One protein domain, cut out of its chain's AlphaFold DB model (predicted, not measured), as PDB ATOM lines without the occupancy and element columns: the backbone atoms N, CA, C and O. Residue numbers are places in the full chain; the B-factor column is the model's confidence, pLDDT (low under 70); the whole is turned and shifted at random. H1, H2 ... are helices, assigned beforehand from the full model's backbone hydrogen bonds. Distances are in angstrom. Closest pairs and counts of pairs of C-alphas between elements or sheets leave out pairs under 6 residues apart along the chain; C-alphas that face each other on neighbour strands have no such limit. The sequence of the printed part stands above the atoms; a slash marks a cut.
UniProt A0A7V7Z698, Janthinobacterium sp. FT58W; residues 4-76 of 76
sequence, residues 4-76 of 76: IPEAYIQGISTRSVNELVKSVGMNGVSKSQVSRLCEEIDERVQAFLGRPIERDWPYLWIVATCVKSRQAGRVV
ATOM      1  N   ILE A   4     220.306 186.655 192.804       69.56
ATOM      2  CA  ILE A   4     220.162 185.448 191.975       69.56
ATOM      3  C   ILE A   4     218.984 185.569 190.985       69.56
ATOM      4  O   ILE A   4     219.229 185.458 189.783       69.56
ATOM      5  N   PRO A   5     217.737 185.838 191.428       68.56
ATOM      6  CA  PRO A   5     216.638 186.152 190.521       68.56
ATOM      7  C   PRO A   5     216.898 187.297 189.549       68.56
ATOM      8  O   PRO A   5     216.622 187.158 188.357       68.56
ATOM      9  N   GLU A   6     217.464 188.408 190.028       71.06
ATOM     10  CA  GLU A   6     217.793 189.535 189.151       71.06
ATOM     11  C   GLU A   6     218.819 189.133 188.078       71.06
ATOM     12  O   GLU A   6     218.631 189.452 186.907       71.06
ATOM     13  N   ALA A   7     219.863 188.380 188.439       71.06
ATOM     14  CA  ALA A   7     220.852 187.877 187.487       71.06
ATOM     15  C   ALA A   7     220.221 186.964 186.419       71.06
ATOM     16  O   ALA A   7     220.520 187.107 185.233       71.06
ATOM     17  N   TYR A   8     219.319 186.065 186.820       69.56
ATOM     18  CA  TYR A   8     218.631 185.159 185.896       69.56
ATOM     19  C   TYR A   8     217.752 185.917 184.887       69.56
ATOM     20  O   TYR A   8     217.826 185.657 183.687       69.56
ATOM     21  N   ILE A   9     216.998 186.923 185.345       71.69
ATOM     22  CA  ILE A   9     216.166 187.781 184.480       71.69
ATOM     23  C   ILE A   9     217.021 188.581 183.483       71.69
ATOM     24  O   ILE A   9     216.605 188.800 182.349       71.69
ATOM     25  N   GLN A  10     218.236 188.977 183.871       72.62
ATOM     26  CA  GLN A  10     219.192 189.673 182.997       72.62
ATOM     27  C   GLN A  10     219.853 188.751 181.951       72.62
ATOM     28  O   GLN A  10     220.758 189.172 181.234       72.62
ATOM     29  N   GLY A  11     219.424 187.488 181.843       69.19
ATOM     30  CA  GLY A  11     219.942 186.536 180.859       69.19
ATOM     31  C   GLY A  11     221.263 185.886 181.267       69.19
ATOM     32  O   GLY A  11     221.938 185.273 180.436       69.19
ATOM     33  N   ILE A  12     221.649 185.989 182.542       73.62
ATOM     34  CA  ILE A  12     222.798 185.259 183.071       73.62
ATOM     35  C   ILE A  12     222.386 183.790 183.205       73.62
ATOM     36  O   ILE A  12     221.438 183.453 183.912       73.62
ATOM     37  N   SER A  13     223.102 182.898 182.514       68.00
ATOM     38  CA  SER A  13     222.809 181.460 182.557       68.00
ATOM     39  C   SER A  13     222.840 180.923 183.994       68.00
ATOM     40  O   SER A  13     223.614 181.407 184.815       68.00
ATOM     41  N   THR A  14     222.092 179.862 184.299       68.50
ATOM     42  CA  THR A  14     222.104 179.217 185.632       68.50
ATOM     43  C   THR A  14     223.512 178.813 186.092       68.50
ATOM     44  O   THR A  14     223.840 178.891 187.278       68.50
ATOM     45  N   ARG A  15     224.396 178.447 185.151       68.44
ATOM     46  CA  ARG A  15     225.821 178.195 185.411       68.44
ATOM     47  C   ARG A  15     226.566 179.472 185.803       68.44
ATOM     48  O   ARG A  15     227.323 179.456 186.769       68.44
ATOM     49  N   SER A  16     226.350 180.556 185.070       68.88
ATOM     50  CA  SER A  16     226.966 181.859 185.329       68.88
ATOM     51  C   SER A  16     226.434 182.498 186.616       68.88
ATOM     52  O   SER A  16     227.203 183.110 187.346       68.88
ATOM     53  N   VAL A  17     225.161 182.275 186.956       70.88
ATOM     54  CA  VAL A  17     224.569 182.633 188.254       70.88
ATOM     55  C   VAL A  17     225.284 181.888 189.382       70.88
ATOM     56  O   VAL A  17     225.645 182.493 190.385       70.88
ATOM     57  N   ASN A  18     225.570 180.596 189.210       68.81
ATOM     58  CA  ASN A  18     226.316 179.812 190.199       68.81
ATOM     59  C   ASN A  18     227.770 180.304 190.372       68.81
ATOM     60  O   ASN A  18     228.295 180.315 191.483       68.81
ATOM     61  N   GLU A  19     228.432 180.733 189.294       71.19
ATOM     62  CA  GLU A  19     229.766 181.348 189.380       71.19
ATOM     63  C   GLU A  19     229.732 182.744 190.020       71.19
ATOM     64  O   GLU A  19     230.594 183.043 190.845       71.19
ATOM     65  N   LEU A  20     228.706 183.552 189.731       68.50
ATOM     66  CA  LEU A  20     228.475 184.852 190.367       68.50
ATOM     67  C   LEU A  20     228.253 184.705 191.879       68.50
ATOM     68  O   LEU A  20     228.837 185.424 192.682       68.50
ATOM     69  N   VAL A  21     227.452 183.724 192.289       68.62
ATOM     70  CA  VAL A  21     227.202 183.421 193.705       68.62
ATOM     71  C   VAL A  21     228.494 183.049 194.438       68.62
ATOM     72  O   VAL A  21     228.707 183.484 195.570       68.62
ATOM     73  N   LYS A  22     229.392 182.302 193.782       66.69
ATOM     74  CA  LYS A  22     230.715 181.975 194.331       66.69
ATOM     75  C   LYS A  22     231.649 183.186 194.392       66.69
ATOM     76  O   LYS A  22     232.403 183.301 195.353       66.69
ATOM     77  N   SER A  23     231.623 184.074 193.395       64.25
ATOM     78  CA  SER A  23     232.543 185.220 193.313       64.25
ATOM     79  C   SER A  23     232.168 186.381 194.237       64.25
ATOM     80  O   SER A  23     233.053 187.094 194.701       64.25
ATOM     81  N   VAL A  24     230.884 186.541 194.569       64.44
ATOM     82  CA  VAL A  24     230.376 187.600 195.466       64.44
ATOM     83  C   VAL A  24     230.540 187.228 196.956       64.44
ATOM     84  O   VAL A  24     230.099 187.950 197.845       64.44
ATOM     85  N   GLY A  25     231.207 186.113 197.270       56.28
ATOM     86  CA  GLY A  25     231.482 185.717 198.655       56.28
ATOM     87  C   GLY A  25     230.249 185.216 199.411       56.28
ATOM     88  O   GLY A  25     230.284 185.111 200.637       56.28
ATOM     89  N   MET A  26     229.169 184.853 198.703       58.66
ATOM     90  CA  MET A  26     228.024 184.149 199.284       58.66
ATOM     91  C   MET A  26     228.385 182.673 199.520       58.66
ATOM     92  O   MET A  26     227.837 181.757 198.904       58.66
ATOM     93  N   ASN A  27     229.345 182.444 200.420       54.41
ATOM     94  CA  ASN A  27     229.761 181.134 200.913       54.41
ATOM     95  C   ASN A  27     228.598 180.491 201.687       54.41
ATOM     96  O   ASN A  27     228.513 180.616 202.905       54.41
ATOM     97  N   GLY A  28     227.663 179.848 200.987       58.31
ATOM     98  CA  GLY A  28     226.544 179.157 201.637       58.31
ATOM     99  C   GLY A  28     225.316 178.894 200.775       58.31
ATOM    100  O   GLY A  28     224.480 178.086 201.167       58.31
ATOM    101  N   VAL A  29     225.189 179.514 199.596       65.25
ATOM    102  CA  VAL A  29     224.061 179.217 198.703       65.25
ATOM    103  C   VAL A  29     224.330 177.893 197.985       65.25
ATOM    104  O   VAL A  29     225.256 177.770 197.179       65.25
ATOM    105  N   SER A  30     223.523 176.880 198.287       70.94
ATOM    106  CA  SER A  30     223.630 175.570 197.648       70.94
ATOM    107  C   SER A  30     223.105 175.604 196.207       70.94
ATOM    108  O   SER A  30     222.249 176.414 195.848       70.94
ATOM    109  N   LYS A  31     223.539 174.643 195.379       69.50
ATOM    110  CA  LYS A  31     222.946 174.428 194.046       69.50
ATOM    111  C   LYS A  31     221.425 174.239 194.110       69.50
ATOM    112  O   LYS A  31     220.727 174.717 193.226       69.50
ATOM    113  N   SER A  32     220.919 173.568 195.148       76.69
ATOM    114  CA  SER A  32     219.479 173.365 195.348       76.69
ATOM    115  C   SER A  32     218.743 174.664 195.672       76.69
ATOM    116  O   SER A  32     217.626 174.856 195.207       76.69
ATOM    117  N   GLN A  33     219.372 175.586 196.404       74.69
ATOM    118  CA  GLN A  33     218.804 176.902 196.679       74.69
ATOM    119  C   GLN A  33     218.757 177.768 195.413       74.69
ATOM    120  O   GLN A  33     217.763 178.449 195.189       74.69
ATOM    121  N   VAL A  34     219.779 177.699 194.549       75.12
ATOM    122  CA  VAL A  34     219.746 178.356 193.228       75.12
ATOM    123  C   VAL A  34     218.654 177.756 192.340       75.12
ATOM    124  O   VAL A  34     217.882 178.514 191.767       75.12
ATOM    125  N   SER A  35     218.555 176.423 192.258       79.06
ATOM    126  CA  SER A  35     217.512 175.738 191.470       79.06
ATOM    127  C   SER A  35     216.118 176.178 191.895       79.06
ATOM    128  O   SER A  35     215.348 176.638 191.064       79.06
ATOM    129  N   ARG A  36     215.842 176.156 193.206       82.88
ATOM    130  CA  ARG A  36     214.551 176.574 193.759       82.88
ATOM    131  C   ARG A  36     214.209 178.028 193.425       82.88
ATOM    132  O   ARG A  36     213.073 178.328 193.087       82.88
ATOM    133  N   LEU A  37     215.187 178.932 193.516       79.88
ATOM    134  CA  LEU A  37     214.984 180.340 193.163       79.88
ATOM    135  C   LEU A  37     214.716 180.525 191.663       79.88
ATOM    136  O   LEU A  37     213.946 181.405 191.297       79.88
ATOM    137  N   CYS A  38     215.338 179.719 190.799       80.75
ATOM    138  CA  CYS A  38     215.037 179.711 189.367       80.75
ATOM    139  C   CYS A  38     213.645 179.125 189.078       80.75
ATOM    140  O   CYS A  38     212.908 179.710 188.294       80.75
ATOM    141  N   GLU A  39     213.254 178.042 189.755       84.94
ATOM    142  CA  GLU A  39     211.929 177.416 189.624       84.94
ATOM    143  C   GLU A  39     210.798 178.394 189.989       84.94
ATOM    144  O   GLU A  39     209.834 178.521 189.238       84.94
ATOM    145  N   GLU A  40     210.944 179.175 191.068       86.62
ATOM    146  CA  GLU A  40     209.975 180.227 191.425       86.62
ATOM    147  C   GLU A  40     209.824 181.300 190.327       86.62
ATOM    148  O   GLU A  40     208.753 181.891 190.155       86.62
ATOM    149  N   ILE A  41     210.893 181.588 189.576       84.25
ATOM    150  CA  ILE A  41     210.834 182.521 188.442       84.25
ATOM    151  C   ILE A  41     210.132 181.863 187.262       84.25
ATOM    152  O   ILE A  41     209.278 182.498 186.643       84.25
ATOM    153  N   ASP A  42     210.455 180.605 186.972       85.81
ATOM    154  CA  ASP A  42     209.825 179.848 185.894       85.81
ATOM    155  C   ASP A  42     208.305 179.751 186.116       85.81
ATOM    156  O   ASP A  42     207.541 180.003 185.184       85.81
ATOM    157  N   GLU A  43     207.842 179.519 187.349       90.81
ATOM    158  CA  GLU A  43     206.414 179.544 187.704       90.81
ATOM    159  C   GLU A  43     205.749 180.888 187.365       90.81
ATOM    160  O   GLU A  43     204.674 180.926 186.756       90.81
ATOM    161  N   ARG A  44     206.399 182.010 187.699       89.06
ATOM    162  CA  ARG A  44     205.895 183.357 187.374       89.06
ATOM    163  C   ARG A  44     205.862 183.611 185.869       89.06
ATOM    164  O   ARG A  44     204.913 184.225 185.379       89.06
ATOM    165  N   VAL A  45     206.873 183.142 185.136       89.94
ATOM    166  CA  VAL A  45     206.927 183.236 183.671       89.94
ATOM    167  C   VAL A  45     205.789 182.430 183.046       89.94
ATOM    168  O   VAL A  45     205.088 182.951 182.182       89.94
ATOM    169  N   GLN A  46     205.543 181.201 183.510       92.12
ATOM    170  CA  GLN A  46     204.445 180.373 183.002       92.12
ATOM    171  C   GLN A  46     203.076 180.990 183.297       92.12
ATOM    172  O   GLN A  46     202.229 181.051 182.406       92.12
ATOM    173  N   ALA A  47     202.871 181.519 184.505       93.56
ATOM    174  CA  ALA A  47     201.641 182.228 184.849       93.56
ATOM    175  C   ALA A  47     201.405 183.455 183.948       93.56
ATOM    176  O   ALA A  47     200.273 183.724 183.553       93.56
ATOM    177  N   PHE A  48     202.467 184.184 183.588       90.75
ATOM    178  CA  PHE A  48     202.381 185.309 182.657       90.75
ATOM    179  C   PHE A  48     202.049 184.861 181.227       90.75
ATOM    180  O   PHE A  48     201.164 185.445 180.604       90.75
ATOM    181  N   LEU A  49     202.721 183.820 180.721       92.06
ATOM    182  CA  LEU A  49     202.504 183.282 179.371       92.06
ATOM    183  C   LEU A  49     201.107 182.670 179.194       92.06
ATOM    184  O   LEU A  49     200.522 182.792 178.122       92.06
ATOM    185  N   GLY A  50     200.574 182.024 180.233       93.00
ATOM    186  CA  GLY A  50     199.242 181.416 180.227       93.00
ATOM    187  C   GLY A  50     198.099 182.386 180.535       93.00
ATOM    188  O   GLY A  50     196.937 181.976 180.520       93.00
ATOM    189  N   ARG A  51     198.392 183.657 180.842       95.19
ATOM    190  CA  ARG A  51     197.365 184.629 181.221       95.19
ATOM    191  C   ARG A  51     196.451 184.934 180.024       95.19
ATOM    192  O   ARG A  51     196.960 185.369 178.988       95.19
ATOM    193  N   PRO A  52     195.118 184.785 180.156       92.31
ATOM    194  CA  PRO A  52     194.200 185.134 179.083       92.31
ATOM    195  C   PRO A  52     194.288 186.626 178.752       92.31
ATOM    196  O   PRO A  52     194.522 187.478 179.613       92.31
ATOM    197  N   ILE A  53     194.083 186.947 177.481       90.44
ATOM    198  CA  ILE A  53     193.976 188.326 177.019       90.44
ATOM    199  C   ILE A  53     192.508 188.739 177.184       90.44
ATOM    200  O   ILE A  53     191.664 188.382 176.377       90.44
ATOM    201  N   GLU A  54     192.198 189.449 178.267       86.19
ATOM    202  CA  GLU A  54     190.812 189.707 178.706       86.19
ATOM    203  C   GLU A  54     190.059 190.796 177.918       86.19
ATOM    204  O   GLU A  54     188.872 191.008 178.146       86.19
ATOM    205  N   ARG A  55     190.734 191.537 177.032       85.81
ATOM    206  CA  ARG A  55     190.160 192.685 176.308       85.81
ATOM    207  C   ARG A  55     190.292 192.519 174.803       85.81
ATOM    208  O   ARG A  55     191.230 191.878 174.336       85.81
ATOM    209  N   ASP A  56     189.411 193.191 174.068       87.19
ATOM    210  CA  ASP A  56     189.539 193.351 172.623       87.19
ATOM    211  C   ASP A  56     190.638 194.374 172.313       87.19
ATOM    212  O   ASP A  56     190.537 195.554 172.660       87.19
ATOM    213  N   TRP A  57     191.710 193.917 171.667       87.94
ATOM    214  CA  TRP A  57     192.820 194.767 171.239       87.94
ATOM    215  C   TRP A  57     192.729 194.987 169.724       87.94
ATOM    216  O   TRP A  57     192.968 194.048 168.967       87.94
ATOM    217  N   PRO A  58     192.403 196.203 169.250       90.81
ATOM    218  CA  PRO A  58     192.219 196.469 167.820       90.81
ATOM    219  C   PRO A  58     193.529 196.482 167.017       90.81
ATOM    220  O   PRO A  58     193.495 196.472 165.790       90.81
ATOM    221  N   TYR A  59     194.682 196.512 167.692       88.94
ATOM    222  CA  TYR A  59     196.001 196.591 167.070       88.94
ATOM    223  C   TYR A  59     196.991 195.661 167.772       88.94
ATOM    224  O   TYR A  59     196.973 195.533 168.997       88.94
ATOM    225  N   LEU A  60     197.885 195.056 166.987       89.88
ATOM    226  CA  LEU A  60     198.952 194.177 167.453       89.88
ATOM    227  C   LEU A  60     200.288 194.647 166.873       89.88
ATOM    228  O   LEU A  60     200.423 194.787 165.658       89.88
ATOM    229  N   TRP A  61     201.285 194.832 167.736       91.94
ATOM    230  CA  TRP A  61     202.673 194.995 167.312       91.94
ATOM    231  C   TRP A  61     203.419 193.681 167.473       91.94
ATOM    232  O   TRP A  61     203.456 193.103 168.558       91.94
ATOM    233  N   ILE A  62     204.038 193.236 166.383       91.62
ATOM    234  CA  ILE A  62     204.897 192.057 166.362       91.62
ATOM    235  C   ILE A  62     206.327 192.537 166.167       91.62
ATOM    236  O   ILE A  62     206.624 193.295 165.246       91.62
ATOM    237  N   VAL A  63     207.213 192.068 167.035       93.00
ATOM    238  CA  VAL A  63     208.656 192.260 166.918       93.00
ATOM    239  C   VAL A  63     209.328 190.898 166.905       93.00
ATOM    240  O   VAL A  63     208.903 189.979 167.602       93.00
ATOM    241  N   ALA A  64     210.370 190.765 166.092       91.50
ATOM    242  CA  ALA A  64     211.167 189.556 166.000       91.50
ATOM    243  C   ALA A  64     212.589 189.857 166.467       91.50
ATOM    244  O   ALA A  64     213.235 190.777 165.963       91.50
ATOM    245  N   THR A  65     213.076 189.050 167.402       89.94
ATOM    246  CA  THR A  65     214.466 189.082 167.857       89.94
ATOM    247  C   THR A  65     215.116 187.763 167.472       89.94
ATOM    248  O   THR A  65     214.708 186.706 167.950       89.94
ATOM    249  N   CYS A  66     216.134 187.812 166.613       86.88
ATOM    250  CA  CYS A  66     216.913 186.631 166.257       86.88
ATOM    251  C   CYS A  66     218.002 186.402 167.306       86.88
ATOM    252  O   CYS A  66     218.918 187.211 167.455       86.88
ATOM    253  N   VAL A  67     217.915 185.281 168.013       86.88
ATOM    254  CA  VAL A  67     218.921 184.837 168.982       86.88
ATOM    255  C   VAL A  67     219.521 183.524 168.513       86.88
ATOM    256  O   VAL A  67     218.790 182.599 168.173       86.88
ATOM    257  N   LYS A  68     220.858 183.439 168.525       87.00
ATOM    258  CA  LYS A  68     221.559 182.188 168.230       87.00
ATOM    259  C   LYS A  68     221.242 181.180 169.324       87.00
ATOM    260  O   LYS A  68     221.612 181.393 170.480       87.00
ATOM    261  N   SER A  69     220.599 180.084 168.960       85.62
ATOM    262  CA  SER A  69     220.249 179.012 169.887       85.62
ATOM    263  C   SER A  69     220.828 177.692 169.407       85.62
ATOM    264  O   SER A  69     221.036 177.487 168.217       85.62
ATOM    265  N   ARG A  70     221.123 176.772 170.325       86.50
ATOM    266  CA  ARG A  70     221.548 175.420 169.956       86.50
ATOM    267  C   ARG A  70     220.343 174.489 170.037       86.50
ATOM    268  O   ARG A  70     219.899 174.159 171.130       86.50
ATOM    269  N   GLN A  71     219.860 174.025 168.890       84.00
ATOM    270  CA  GLN A  71     218.767 173.060 168.783       84.00
ATOM    271  C   GLN A  71     219.261 171.790 168.088       84.00
ATOM    272  O   GLN A  71     219.960 171.860 167.079       84.00
ATOM    273  N   ALA A  72     218.947 170.617 168.652       87.75
ATOM    274  CA  ALA A  72     219.342 169.309 168.106       87.75
ATOM    275  C   ALA A  72     220.833 169.216 167.692       87.75
ATOM    276  O   ALA A  72     221.190 168.631 166.672       87.75
ATOM    277  N   GLY A  73     221.725 169.841 168.472       87.62
ATOM    278  CA  GLY A  73     223.171 169.827 168.223       87.62
ATOM    279  C   GLY A  73     223.684 170.833 167.182       87.62
ATOM    280  O   GLY A  73     224.897 170.906 166.979       87.62
ATOM    281  N   ARG A  74     222.817 171.650 166.574       77.00
ATOM    282  CA  ARG A  74     223.189 172.704 165.618       77.00
ATOM    283  C   ARG A  74     222.884 174.082 166.190       77.00
ATOM    284  O   ARG A  74     221.926 174.232 166.941       77.00
ATOM    285  N   VAL A  75     223.721 175.066 165.870       83.00
ATOM    286  CA  VAL A  75     223.421 176.470 166.175       83.00
ATOM    287  C   VAL A  75     222.523 176.997 165.059       83.00
ATOM    288  O   VAL A  75     222.906 176.898 163.893       83.00
ATOM    289  N   VAL A  76     221.345 177.490 165.431       76.00
ATOM    290  CA  VAL A  76     220.308 178.079 164.573       76.00
ATOM    291  C   VAL A  76     220.080 179.537 164.939       76.00
ATOM    292  O   VAL A  76     220.320 179.891 166.119       76.00
TER     293      VAL A  76
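Overview. This is residues 4 to 76 of the 76 residues of a protein of Janthinobacterium sp. FT58W (UniProt A0A7V7Z698). One long helix, H3, has H1 of a short helical hairpin, H1 and H2, packed on its first half, and from its other end a long tail, residues 50 to 76, swings out and folds back in a wide open arc. The printed part has 73 residues, with three named helices in the order H1, H2, H3 and no named strand; the class is all helix, with 35 residues, under half, in named elements. It is only just extended, close to loose, with a radius of gyration of the C-alphas of 17.0 A and spans of 52 by 33 by 21 A.

Arrangement. H3, residues 31 to 49, touches H1, residues 4 to 9, with residues 34 to 41 alone; the closest C-alphas, of Leu 37 and Pro 5, are 6.6 A apart. They run the same way at 36 degrees, only just a steep tilt. H1 and H2, residues 14 to 23, form a hairpin and touch, closest at the C-alphas of Ile 4 and Val 17, 6.4 A. Every O i to N i+4 pair is within hydrogen-bond range in H1 and H2, and 14 of 15 in H3.

Along the chain. H3 runs 26.7 A, from C-alpha 31 at (222.946, 174.428, 194.046) to C-alpha 49 at (202.504, 183.282, 179.371); H2 measures 14.3 A and H1 8.8 A.

Size, cuts and confidence. The C-alphas of Asn 27 and Pro 58, the two farthest apart, are 52.3 A apart. The printed part has no cut. Confidence is low, under 70, in 20 residues, among them 20 to 29.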